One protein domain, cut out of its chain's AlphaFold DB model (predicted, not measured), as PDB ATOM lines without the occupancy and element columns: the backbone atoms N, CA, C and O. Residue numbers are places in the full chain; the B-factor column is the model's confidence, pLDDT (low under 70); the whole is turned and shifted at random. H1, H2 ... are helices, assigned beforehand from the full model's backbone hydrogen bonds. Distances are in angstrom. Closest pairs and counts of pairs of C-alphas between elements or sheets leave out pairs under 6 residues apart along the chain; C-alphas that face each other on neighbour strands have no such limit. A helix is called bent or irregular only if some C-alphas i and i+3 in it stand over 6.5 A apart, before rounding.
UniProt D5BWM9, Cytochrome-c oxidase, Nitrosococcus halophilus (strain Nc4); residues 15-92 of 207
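Overview. This is residues 15 to 92 of the 207 residues of the protein "Cytochrome-c oxidase" of Nitrosococcus halophilus (strain Nc4) (UniProt D5BWM9). Two long helices, H1 and H2, fold back on each other as a long, loosely splayed hairpin: they come together near the first residues of H1 and toward the last residues of H2, and spread like a narrow V toward the link. A long loop, residues 47 to 61, bridges the wide end. The printed part has 78 residues with two named helices, H1 then H2, and no named strand; the class is all helix. It is extended, with a radius of gyration of the C-alphas of 18.8 A, and its C-alphas span 62 by 25 by 11 A, a rod.

Arrangement. H1, residues 15 to 46, and H2, residues 62 to 91, form a helical hairpin. They run opposite ways at a shallow tilt of 21 degrees, with their centres 15.3 A apart. They touch, H1 with residues 17 to 25 alone and H2 with residues 79 to 86 alone; the closest C-alphas are those of Leu 21 and Ala 83, 7.2 A apart. Residues 33 to 45 of H1 stand free, and so do residues 48 to 53 and residues 56 to 71, of which 62 to 71 belong to H2. In H1 every O i to N i+4 pair is within hydrogen-bond range; in H2 25 of 26 are.

Along the chain. H1 begins with C-alpha 15 at (132.031, 57.102, 15.273) and measures 45.5 A from first to last C-alpha. H2 measures 42.7 A and ends with C-alpha 91 at (129.610, 46.216, 23.669). H2 is neither bent nor irregular, but only just: C-alphas 69 and 72 are 6.1 A apart.

Size, cuts and confidence. The two C-alphas farthest apart, those of Gly 50 and Arg 92, are 62.5 A apart. The link from H1 to H2 is long, with 15 residues. The printed part has no cut. Its mean pLDDT is 93.9, and no printed residue is under 70.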
ATOM      1  N   SER A  15     132.670  55.780  15.223       94.94
ATOM      2  CA  SER A  15     132.031  57.102  15.273       94.94
ATOM      3  C   SER A  15     131.277  57.442  13.985       94.94
ATOM      4  O   SER A  15     130.152  57.926  14.060       94.94
ATOM      5  N   ALA A  16     131.838  57.115  12.816       94.25
ATOM      6  CA  ALA A  16     131.184  57.354  11.527       94.25
ATOM      7  C   ALA A  16     129.883  56.547  11.360       94.25
ATOM      8  O   ALA A  16     128.890  57.070  10.857       94.25
ATOM      9  N   SER A  17     129.861  55.292  11.818       95.06
ATOM     10  CA  SER A  17     128.669  54.440  11.758       95.06
ATOM     11  C   SER A  17     127.548  54.961  12.660       95.06
ATOM     12  O   SER A  17     126.387  54.979  12.248       95.06
ATOM     13  N   PHE A  18     127.890  55.427  13.867       95.75
ATOM     14  CA  PHE A  18     126.932  56.073  14.769       95.75
ATOM     15  C   PHE A  18     126.422  57.406  14.214       95.75
ATOM     16  O   PHE A  18     125.222  57.663  14.282       95.75
ATOM     17  N   ASP A  19     127.297  58.224  13.625       95.38
ATOM     18  CA  ASP A  19     126.906  59.491  13.000       95.38
ATOM     19  C   ASP A  19     125.945  59.256  11.826       95.38
ATOM     20  O   ASP A  19     124.929  59.942  11.713       95.38
ATOM     21  N   LEU A  20     126.200  58.242  10.991       95.19
ATOM     22  CA  LEU A  20     125.318  57.885   9.879       95.19
ATOM     23  C   LEU A  20     123.949  57.387  10.365       95.19
ATOM     24  O   LEU A  20     122.923  57.789   9.808       95.19
ATOM     25  N   LEU A  21     123.913  56.551  11.410       96.06
ATOM     26  CA  LEU A  21     122.663  56.106  12.035       96.06
ATOM     27  C   LEU A  21     121.876  57.301  12.592       96.06
ATOM     28  O   LEU A  21     120.680  57.433  12.324       96.06
ATOM     29  N   PHE A  22     122.551  58.189  13.326       95.31
ATOM     30  CA  PHE A  22     121.948  59.385  13.909       95.31
ATOM     31  C   PHE A  22     121.380  60.319  12.836       95.31
ATOM     32  O   PHE A  22     120.223  60.723  12.936       95.31
ATOM     33  N   ILE A  23     122.148  60.623  11.783       94.75
ATOM     34  CA  ILE A  23     121.693  61.477  10.675       94.75
ATOM     35  C   ILE A  23     120.511  60.830   9.947       94.75
ATOM     36  O   ILE A  23     119.538  61.516   9.649       94.75
ATOM     37  N   SER A  24     120.555  59.518   9.698       94.88
ATOM     38  CA  SER A  24     119.452  58.802   9.040       94.88
ATOM     39  C   SER A  24     118.159  58.897   9.851       94.88
ATOM     40  O   SER A  24     117.099  59.192   9.297       94.88
ATOM     41  N   LEU A  25     118.250  58.713  11.171       95.44
ATOM     42  CA  LEU A  25     117.117  58.864  12.080       95.44
ATOM     43  C   LEU A  25     116.623  60.316  12.133       95.44
ATOM     44  O   LEU A  25     115.420  60.559  12.073       95.44
ATOM     45  N   LEU A  26     117.538  61.284  12.207       95.19
ATOM     46  CA  LEU A  26     117.209  62.707  12.233       95.19
ATOM     47  C   LEU A  26     116.472  63.134  10.959       95.19
ATOM     48  O   LEU A  26     115.439  63.800  11.048       95.19
ATOM     49  N   VAL A  27     116.967  62.731   9.786       95.38
ATOM     50  CA  VAL A  27     116.338  63.012   8.487       95.38
ATOM     51  C   VAL A  27     114.958  62.378   8.423       95.38
ATOM     52  O   VAL A  27     113.996  63.062   8.085       95.38
ATOM     53  N   LEU A  28     114.830  61.106   8.803       94.69
ATOM     54  CA  LEU A  28     113.545  60.420   8.837       94.69
ATOM     55  C   LEU A  28     112.530  61.147   9.728       94.69
ATOM     56  O   LEU A  28     111.432  61.469   9.274       94.69
ATOM     57  N   CYS A  29     112.891  61.412  10.986       95.69
ATOM     58  CA  CYS A  29     112.013  62.096  11.930       95.69
ATOM     59  C   CYS A  29     111.636  63.489  11.421       95.69
ATOM     60  O   CYS A  29     110.475  63.880  11.522       95.69
ATOM     61  N   SER A  30     112.587  64.209  10.820       96.25
ATOM     62  CA  SER A  30     112.343  65.529  10.235       96.25
ATOM     63  C   SER A  30     111.380  65.455   9.051       96.25
ATOM     64  O   SER A  30     110.443  66.243   8.985       96.25
ATOM     65  N   VAL A  31     111.544  64.487   8.142       96.31
ATOM     66  CA  VAL A  31     110.636  64.284   7.000       96.31
ATOM     67  C   VAL A  31     109.224  63.958   7.479       96.31
ATOM     68  O   VAL A  31     108.264  64.551   6.985       96.31
ATOM     69  N   VAL A  32     109.082  63.059   8.457       94.62
ATOM     70  CA  VAL A  32     107.774  62.697   9.026       94.62
ATOM     71  C   VAL A  32     107.133  63.900   9.717       94.62
ATOM     72  O   VAL A  32     105.982  64.222   9.424       94.62
ATOM     73  N   ALA A  33     107.875  64.603  10.576       96.94
ATOM     74  CA  ALA A  33     107.384  65.779  11.285       96.94
ATOM     75  C   ALA A  33     106.942  66.878  10.308       96.94
ATOM     76  O   ALA A  33     105.803  67.335  10.380       96.94
ATOM     77  N   LEU A  34     107.790  67.239   9.340       98.19
ATOM     78  CA  LEU A  34     107.479  68.258   8.335       98.19
ATOM     79  C   LEU A  34     106.285  67.859   7.464       98.19
ATOM     80  O   LEU A  34     105.445  68.706   7.168       98.19
ATOM     81  N   SER A  35     106.163  66.581   7.093       96.44
ATOM     82  CA  SER A  35     105.022  66.083   6.312       96.44
ATOM     83  C   SER A  35     103.715  66.187   7.094       96.44
ATOM     84  O   SER A  35     102.711  66.655   6.558       96.44
ATOM     85  N   ILE A  36     103.720  65.805   8.375       96.88
ATOM     86  CA  ILE A  36     102.546  65.922   9.250       96.88
ATOM     87  C   ILE A  36     102.177  67.394   9.446       96.88
ATOM     88  O   ILE A  36     101.018  67.761   9.247       96.88
ATOM     89  N   THR A  37     103.145  68.252   9.772       98.31
ATOM     90  CA  THR A  37     102.920  69.696   9.927       98.31
ATOM     91  C   THR A  37     102.357  70.306   8.646       98.31
ATOM     92  O   THR A  37     101.364  71.031   8.699       98.31
ATOM     93  N   PHE A  38     102.932  69.968   7.491       98.31
ATOM     94  CA  PHE A  38     102.437  70.412   6.193       98.31
ATOM     95  C   PHE A  38     100.987  69.975   5.963       98.31
ATOM     96  O   PHE A  38     100.157  70.814   5.622       98.31
ATOM     97  N   LEU A  39     100.653  68.698   6.187       97.56
ATOM     98  CA  LEU A  39      99.292  68.185   6.003       97.56
ATOM     99  C   LEU A  39      98.288  68.867   6.936       97.56
ATOM    100  O   LEU A  39      97.193  69.215   6.494       97.56
ATOM    101  N   ILE A  40      98.659  69.101   8.197       98.00
ATOM    102  CA  ILE A  40      97.823  69.822   9.165       98.00
ATOM    103  C   ILE A  40      97.543  71.242   8.668       98.00
ATOM    104  O   ILE A  40      96.380  71.634   8.568       98.00
ATOM    105  N   VAL A  41      98.584  71.999   8.307       98.25
ATOM    106  CA  VAL A  41      98.448  73.381   7.813       98.25
ATOM    107  C   VAL A  41      97.640  73.414   6.515       98.25
ATOM    108  O   VAL A  41      96.700  74.198   6.375       98.25
ATOM    109  N   PHE A  42      97.949  72.517   5.581       97.88
ATOM    110  CA  PHE A  42      97.251  72.395   4.308       97.88
ATOM    111  C   PHE A  42      95.761  72.098   4.500       97.88
ATOM    112  O   PHE A  42      94.917  72.770   3.903       97.88
ATOM    113  N   PHE A  43      95.405  71.129   5.348       95.69
ATOM    114  CA  PHE A  43      94.008  70.796   5.620       95.69
ATOM    115  C   PHE A  43      93.283  71.892   6.399       95.69
ATOM    116  O   PHE A  43      92.122  72.165   6.084       95.69
ATOM    117  N   ALA A  44      93.954  72.574   7.330       96.12
ATOM    118  CA  ALA A  44      93.393  73.725   8.032       96.12
ATOM    119  C   ALA A  44      93.009  74.851   7.057       96.12
ATOM    120  O   ALA A  44      91.918  75.410   7.164       96.12
ATOM    121  N   ILE A  45      93.855  75.136   6.059       95.75
ATOM    122  CA  ILE A  45      93.581  76.141   5.021       95.75
ATOM    123  C   ILE A  45      92.495  75.648   4.054       95.75
ATOM    124  O   ILE A  45      91.502  76.343   3.823       95.75
ATOM    125  N   LYS A  46      92.651  74.438   3.501       94.69
ATOM    126  CA  LYS A  46      91.765  73.881   2.463       94.69
ATOM    127  C   LYS A  46      90.337  73.670   2.958       94.69
ATOM    128  O   LYS A  46      89.387  73.974   2.232       94.69
ATOM    129  N   TYR A  47      90.174  73.160   4.178       94.62
ATOM    130  CA  TYR A  47      88.872  72.829   4.766       94.62
ATOM    131  C   TYR A  47      88.360  73.878   5.763       94.62
ATOM    132  O   TYR A  47      87.352  73.634   6.434       94.62
ATOM    133  N   ARG A  48      88.985  75.067   5.810       95.06
ATOM    134  CA  ARG A  48      88.550  76.223   6.609       95.06
ATOM    135  C   ARG A  48      87.052  76.512   6.446       95.06
ATOM    136  O   ARG A  48      86.474  76.354   5.365       95.06
ATOM    137  N   ARG A  49      86.414  77.010   7.513       92.50
ATOM    138  CA  ARG A  49      85.028  77.506   7.474       92.50
ATOM    139  C   ARG A  49      84.871  78.554   6.356       92.50
ATOM    140  O   ARG A  49      85.648  79.499   6.279       92.50
ATOM    141  N   GLY A  50      83.881  78.357   5.484       89.62
ATOM    142  CA  GLY A  50      83.644  79.189   4.294       89.62
ATOM    143  C   GLY A  50      84.314  78.701   2.999       89.62
ATOM    144  O   GLY A  50      84.062  79.270   1.944       89.62
ATOM    145  N   SER A  51      85.134  77.643   3.042       92.25
ATOM    146  CA  SER A  51      85.716  77.036   1.835       92.25
ATOM    147  C   SER A  51      84.675  76.273   1.000       92.25
ATOM    148  O   SER A  51      83.803  75.599   1.551       92.25
ATOM    149  N   LYS A  52      84.828  76.316  -0.333       92.00
ATOM    150  CA  LYS A  52      84.044  75.535  -1.314       92.00
ATOM    151  C   LYS A  52      84.478  74.058  -1.403       92.00
ATOM    152  O   LYS A  52      84.003  73.330  -2.273       92.00
ATOM    153  N   ALA A  53      85.409  73.611  -0.557       90.19
ATOM    154  CA  ALA A  53      85.915  72.242  -0.584       90.19
ATOM    155  C   ALA A  53      84.792  71.213  -0.344       90.19
ATOM    156  O   ALA A  53      84.057  71.292   0.643       90.19
ATOM    157  N   LYS A  54      84.689  70.216  -1.235       85.94
ATOM    158  CA  LYS A  54      83.743  69.102  -1.092       85.94
ATOM    159  C   LYS A  54      84.113  68.270   0.139       85.94
ATOM    160  O   LYS A  54      85.226  67.760   0.234       85.94
ATOM    161  N   ARG A  55      83.168  68.122   1.068       85.69
ATOM    162  CA  ARG A  55      83.316  67.299   2.276       85.69
ATOM    163  C   ARG A  55      82.598  65.973   2.051       85.69
ATOM    164  O   ARG A  55      81.397  65.875   2.273       85.69
ATOM    165  N   ALA A  56      83.320  64.974   1.554       80.62
ATOM    166  CA  ALA A  56      82.780  63.625   1.422       80.62
ATOM    167  C   ALA A  56      82.895  62.882   2.761       80.62
ATOM    168  O   ALA A  56      83.940  62.924   3.412       80.62
ATOM    169  N   ARG A  57      81.835  62.176   3.169       80.56
ATOM    170  CA  ARG A  57      81.875  61.271   4.325       80.56
ATOM    171  C   ARG A  57      82.405  59.913   3.872       80.56
ATOM    172  O   ARG A  57      81.629  59.013   3.572       80.56
ATOM    173  N   ILE A  58      83.724  59.781   3.807       81.56
ATOM    174  CA  ILE A  58      84.370  58.505   3.495       81.56
ATOM    175  C   ILE A  58      84.385  57.659   4.772       81.56
ATOM    176  O   ILE A  58      84.859  58.111   5.813       81.56
ATOM    177  N   ARG A  59      83.826  56.446   4.712       77.38
ATOM    178  CA  ARG A  59      83.898  55.448   5.787       77.38
ATOM    179  C   ARG A  59      84.666  54.239   5.267       77.38
ATOM    180  O   ARG A  59      84.161  53.529   4.406       77.38
ATOM    181  N   GLY A  60      85.859  54.027   5.815       77.75
ATOM    182  CA  GLY A  60      86.734  52.905   5.482       77.75
ATOM    183  C   GLY A  60      87.683  53.213   4.326       77.75
ATOM    184  O   GLY A  60      87.257  53.521   3.214       77.75
ATOM    185  N   ALA A  61      88.979  53.097   4.601       87.19
ATOM    186  CA  ALA A  61      90.030  53.193   3.600       87.19
ATOM    187  C   ALA A  61      91.131  52.182   3.936       87.19
ATOM    188  O   ALA A  61      92.280  52.556   4.158       87.19
ATOM    189  N   ARG A  62      90.773  50.888   3.958       92.19
ATOM    190  CA  ARG A  62      91.658  49.784   4.383       92.19
ATOM    191  C   ARG A  62      93.043  49.826   3.736       92.19
ATOM    192  O   ARG A  62      94.030  49.542   4.395       92.19
ATOM    193  N   ALA A  63      93.131  50.214   2.464       91.62
ATOM    194  CA  ALA A  63      94.413  50.356   1.777       91.62
ATOM    195  C   ALA A  63      95.313  51.438   2.409       91.62
ATOM    196  O   ALA A  63      96.505  51.210   2.591       91.62
ATOM    197  N   ILE A  64      94.747  52.592   2.781       92.62
ATOM    198  CA  ILE A  64      95.481  53.678   3.449       92.62
ATOM    199  C   ILE A  64      95.824  53.264   4.886       92.62
ATOM    200  O   ILE A  64      96.945  53.486   5.336       92.62
ATOM    201  N   GLU A  65      94.887  52.596   5.564       93.50
ATOM    202  CA  GLU A  65      95.084  52.050   6.908       93.50
ATOM    203  C   GLU A  65      96.255  51.059   6.957       93.50
ATOM    204  O   GLU A  65      97.122  51.148   7.830       93.50
ATOM    205  N   PHE A  66      96.344  50.155   5.980       96.81
ATOM    206  CA  PHE A  66      97.486  49.258   5.844       96.81
ATOM    207  C   PHE A  66      98.770  50.008   5.493       96.81
ATOM    208  O   PHE A  66      99.807  49.736   6.100       96.81
ATOM    209  N   ALA A  67      98.712  50.974   4.573       94.44
ATOM    210  CA  ALA A  67      99.884  51.740   4.166       94.44
ATOM    211  C   ALA A  67     100.531  52.476   5.353       94.44
ATOM    212  O   ALA A  67     101.724  52.299   5.595       94.44
ATOM    213  N   TRP A  68      99.767  53.239   6.145       94.00
ATOM    214  CA  TRP A  68     100.333  53.980   7.282       94.00
ATOM    215  C   TRP A  68     100.713  53.096   8.473       94.00
ATOM    216  O   TRP A  68     101.347  53.581   9.403       94.00
ATOM    217  N   THR A  69     100.308  51.826   8.487       95.44
ATOM    218  CA  THR A  69     100.658  50.893   9.566       95.44
ATOM    219  C   THR A  69     101.939  50.147   9.215       95.44
ATOM    220  O   THR A  69     102.902  50.160   9.979       95.44
ATOM    221  N   PHE A  70     101.982  49.528   8.035       97.06
ATOM    222  CA  PHE A  70     103.084  48.653   7.649       97.06
ATOM    223  C   PHE A  70     104.305  49.402   7.115       97.06
ATOM    224  O   PHE A  70     105.422  48.941   7.346       97.06
ATOM    225  N   ILE A  71     104.135  50.555   6.451       94.88
ATOM    226  CA  ILE A  71     105.283  51.329   5.950       94.88
ATOM    227  C   ILE A  71     106.138  51.850   7.117       94.88
ATOM    228  O   ILE A  71     107.336  51.559   7.126       94.88
ATOM    229  N   PRO A  72     105.583  52.549   8.134       94.19
ATOM    230  CA  PRO A  72     106.387  52.980   9.273       94.19
ATOM    231  C   PRO A  72     106.959  51.796  10.049       94.19
ATOM    232  O   PRO A  72     108.136  51.822  10.390       94.19
ATOM    233  N   LEU A  73     106.169  50.737  10.270       96.12
ATOM    234  CA  LEU A  73     106.639  49.535  10.961       96.12
ATOM    235  C   LEU A  73     107.880  48.937  10.286       96.12
ATOM    236  O   LEU A  73     108.892  48.733  10.949       96.12
ATOM    237  N   GLY A  74     107.826  48.686   8.974       96.56
ATOM    238  CA  GLY A  74     108.953  48.117   8.234       96.56
ATOM    239  C   GLY A  74     110.192  49.011   8.290       96.56
ATOM    240  O   GLY A  74     111.299  48.534   8.525       96.56
ATOM    241  N   LEU A  75     110.000  50.320   8.155       94.81
ATOM    242  CA  LEU A  75     111.086  51.287   8.188       94.81
ATOM    243  C   LEU A  75     111.751  51.387   9.579       94.81
ATOM    244  O   LEU A  75     112.980  51.382   9.668       94.81
ATOM    245  N   PHE A  76     110.971  51.385  10.664       94.44
ATOM    246  CA  PHE A  76     111.518  51.330  12.024       94.44
ATOM    247  C   PHE A  76     112.196  49.989  12.327       94.44
ATOM    248  O   PHE A  76     113.218  49.981  13.010       94.44
ATOM    249  N   LEU A  77     111.697  48.870  11.789       97.56
ATOM    250  CA  LEU A  77     112.349  47.562  11.934       97.56
ATOM    251  C   LEU A  77     113.725  47.520  11.258       97.56
ATOM    252  O   LEU A  77     114.670  46.996  11.843       97.56
ATOM    253  N   VAL A  78     113.873  48.111  10.067       97.12
ATOM    254  CA  VAL A  78     115.178  48.209   9.383       97.12
ATOM    255  C   VAL A  78     116.179  49.002  10.226       97.12
ATOM    256  O   VAL A  78     117.298  48.539  10.453       97.12
ATOM    257  N   ILE A  79     115.770  50.167  10.742       96.75
ATOM    258  CA  ILE A  79     116.619  50.988  11.618       96.75
ATOM    259  C   ILE A  79     116.946  50.246  12.915       96.75
ATOM    260  O   ILE A  79     118.094  50.272  13.352       96.75
ATOM    261  N   PHE A  80     115.974  49.553  13.512       97.12
ATOM    262  CA  PHE A  80     116.174  48.768  14.728       97.12
ATOM    263  C   PHE A  80     117.240  47.684  14.536       97.12
ATOM    264  O   PHE A  80     118.157  47.593  15.347       97.12
ATOM    265  N   VAL A  81     117.167  46.897  13.458       98.06
ATOM    266  CA  VAL A  81     118.158  45.840  13.179       98.06
ATOM    267  C   VAL A  81     119.553  46.435  12.974       98.06
ATOM    268  O   VAL A  81     120.534  45.911  13.506       98.06
ATOM    269  N   TRP A  82     119.655  47.554  12.254       97.94
ATOM    270  CA  TRP A  82     120.927  48.250  12.060       97.94
ATOM    271  C   TRP A  82     121.500  48.797  13.377       97.94
ATOM    272  O   TRP A  82     122.670  48.556  13.685       97.94
ATOM    273  N   ALA A  83     120.679  49.463  14.192       97.25
ATOM    274  CA  ALA A  83     121.072  49.972  15.502       97.25
ATOM    275  C   ALA A  83     121.480  48.841  16.458       97.25
ATOM    276  O   ALA A  83     122.496  48.951  17.140       97.25
ATOM    277  N   ALA A  84     120.737  47.732  16.469       97.06
ATOM    278  CA  ALA A  84     121.051  46.556  17.272       97.06
ATOM    279  C   ALA A  84     122.412  45.958  16.889       97.06
ATOM    280  O   ALA A  84     123.202  45.628  17.772       97.06
ATOM    281  N   LYS A  85     122.736  45.885  15.590       96.38
ATOM    282  CA  LYS A  85     124.059  45.448  15.126       96.38
ATOM    283  C   LYS A  85     125.167  46.358  15.670       96.38
ATOM    284  O   LYS A  85     126.094  45.853  16.302       96.38
ATOM    285  N   LEU A  86     125.039  47.679  15.515       95.31
ATOM    286  CA  LEU A  86     126.027  48.635  16.042       95.31
ATOM    287  C   LEU A  86     126.153  48.582  17.568       95.31
ATOM    288  O   LEU A  86     127.260  48.640  18.096       95.31
ATOM    289  N   TYR A  87     125.041  48.406  18.283       94.88
ATOM    290  CA  TYR A  87     125.049  48.199  19.731       94.88
ATOM    291  C   TYR A  87     125.866  46.958  20.107       94.88
ATOM    292  O   TYR A  87     126.721  47.018  20.990       94.88
ATOM    293  N   THR A  88     125.654  45.834  19.415       94.12
ATOM    294  CA  THR A  88     126.432  44.620  19.691       94.12
ATOM    295  C   THR A  88     127.913  44.789  19.376       94.12
ATOM    296  O   THR A  88     128.726  44.257  20.123       94.12
ATOM    297  N   GLU A  89     128.273  45.540  18.332       92.81
ATOM    298  CA  GLU A  89     129.669  45.857  18.015       92.81
ATOM    299  C   GLU A  89     130.306  46.722  19.109       92.81
ATOM    300  O   GLU A  89     131.417  46.430  19.537       92.81
ATOM    301  N   LEU A  90     129.599  47.728  19.633       93.19
ATOM    302  CA  LEU A  90     130.112  48.614  20.685       93.19
ATOM    303  C   LEU A  90     130.359  47.896  22.023       93.19
ATOM    304  O   LEU A  90     131.317  48.208  22.725       93.19
ATOM    305  N   PHE A  91     129.510  46.933  22.388       91.25
ATOM    306  CA  PHE A  91     129.610  46.216  23.669       91.25
ATOM    307  C   PHE A  91     130.323  44.860  23.580       91.25
ATOM    308  O   PHE A  91     130.499  44.191  24.601       91.25
ATOM    309  N   ARG A  92     130.759  44.442  22.386       87.94
ATOM    310  CA  ARG A  92     131.591  43.248  22.185       87.94
ATOM    311  C   ARG A  92     132.977  43.668  21.693       87.94
ATOM    312  O   ARG A  92     133.145  43.864  20.491       87.94
TER     313      ARG A  92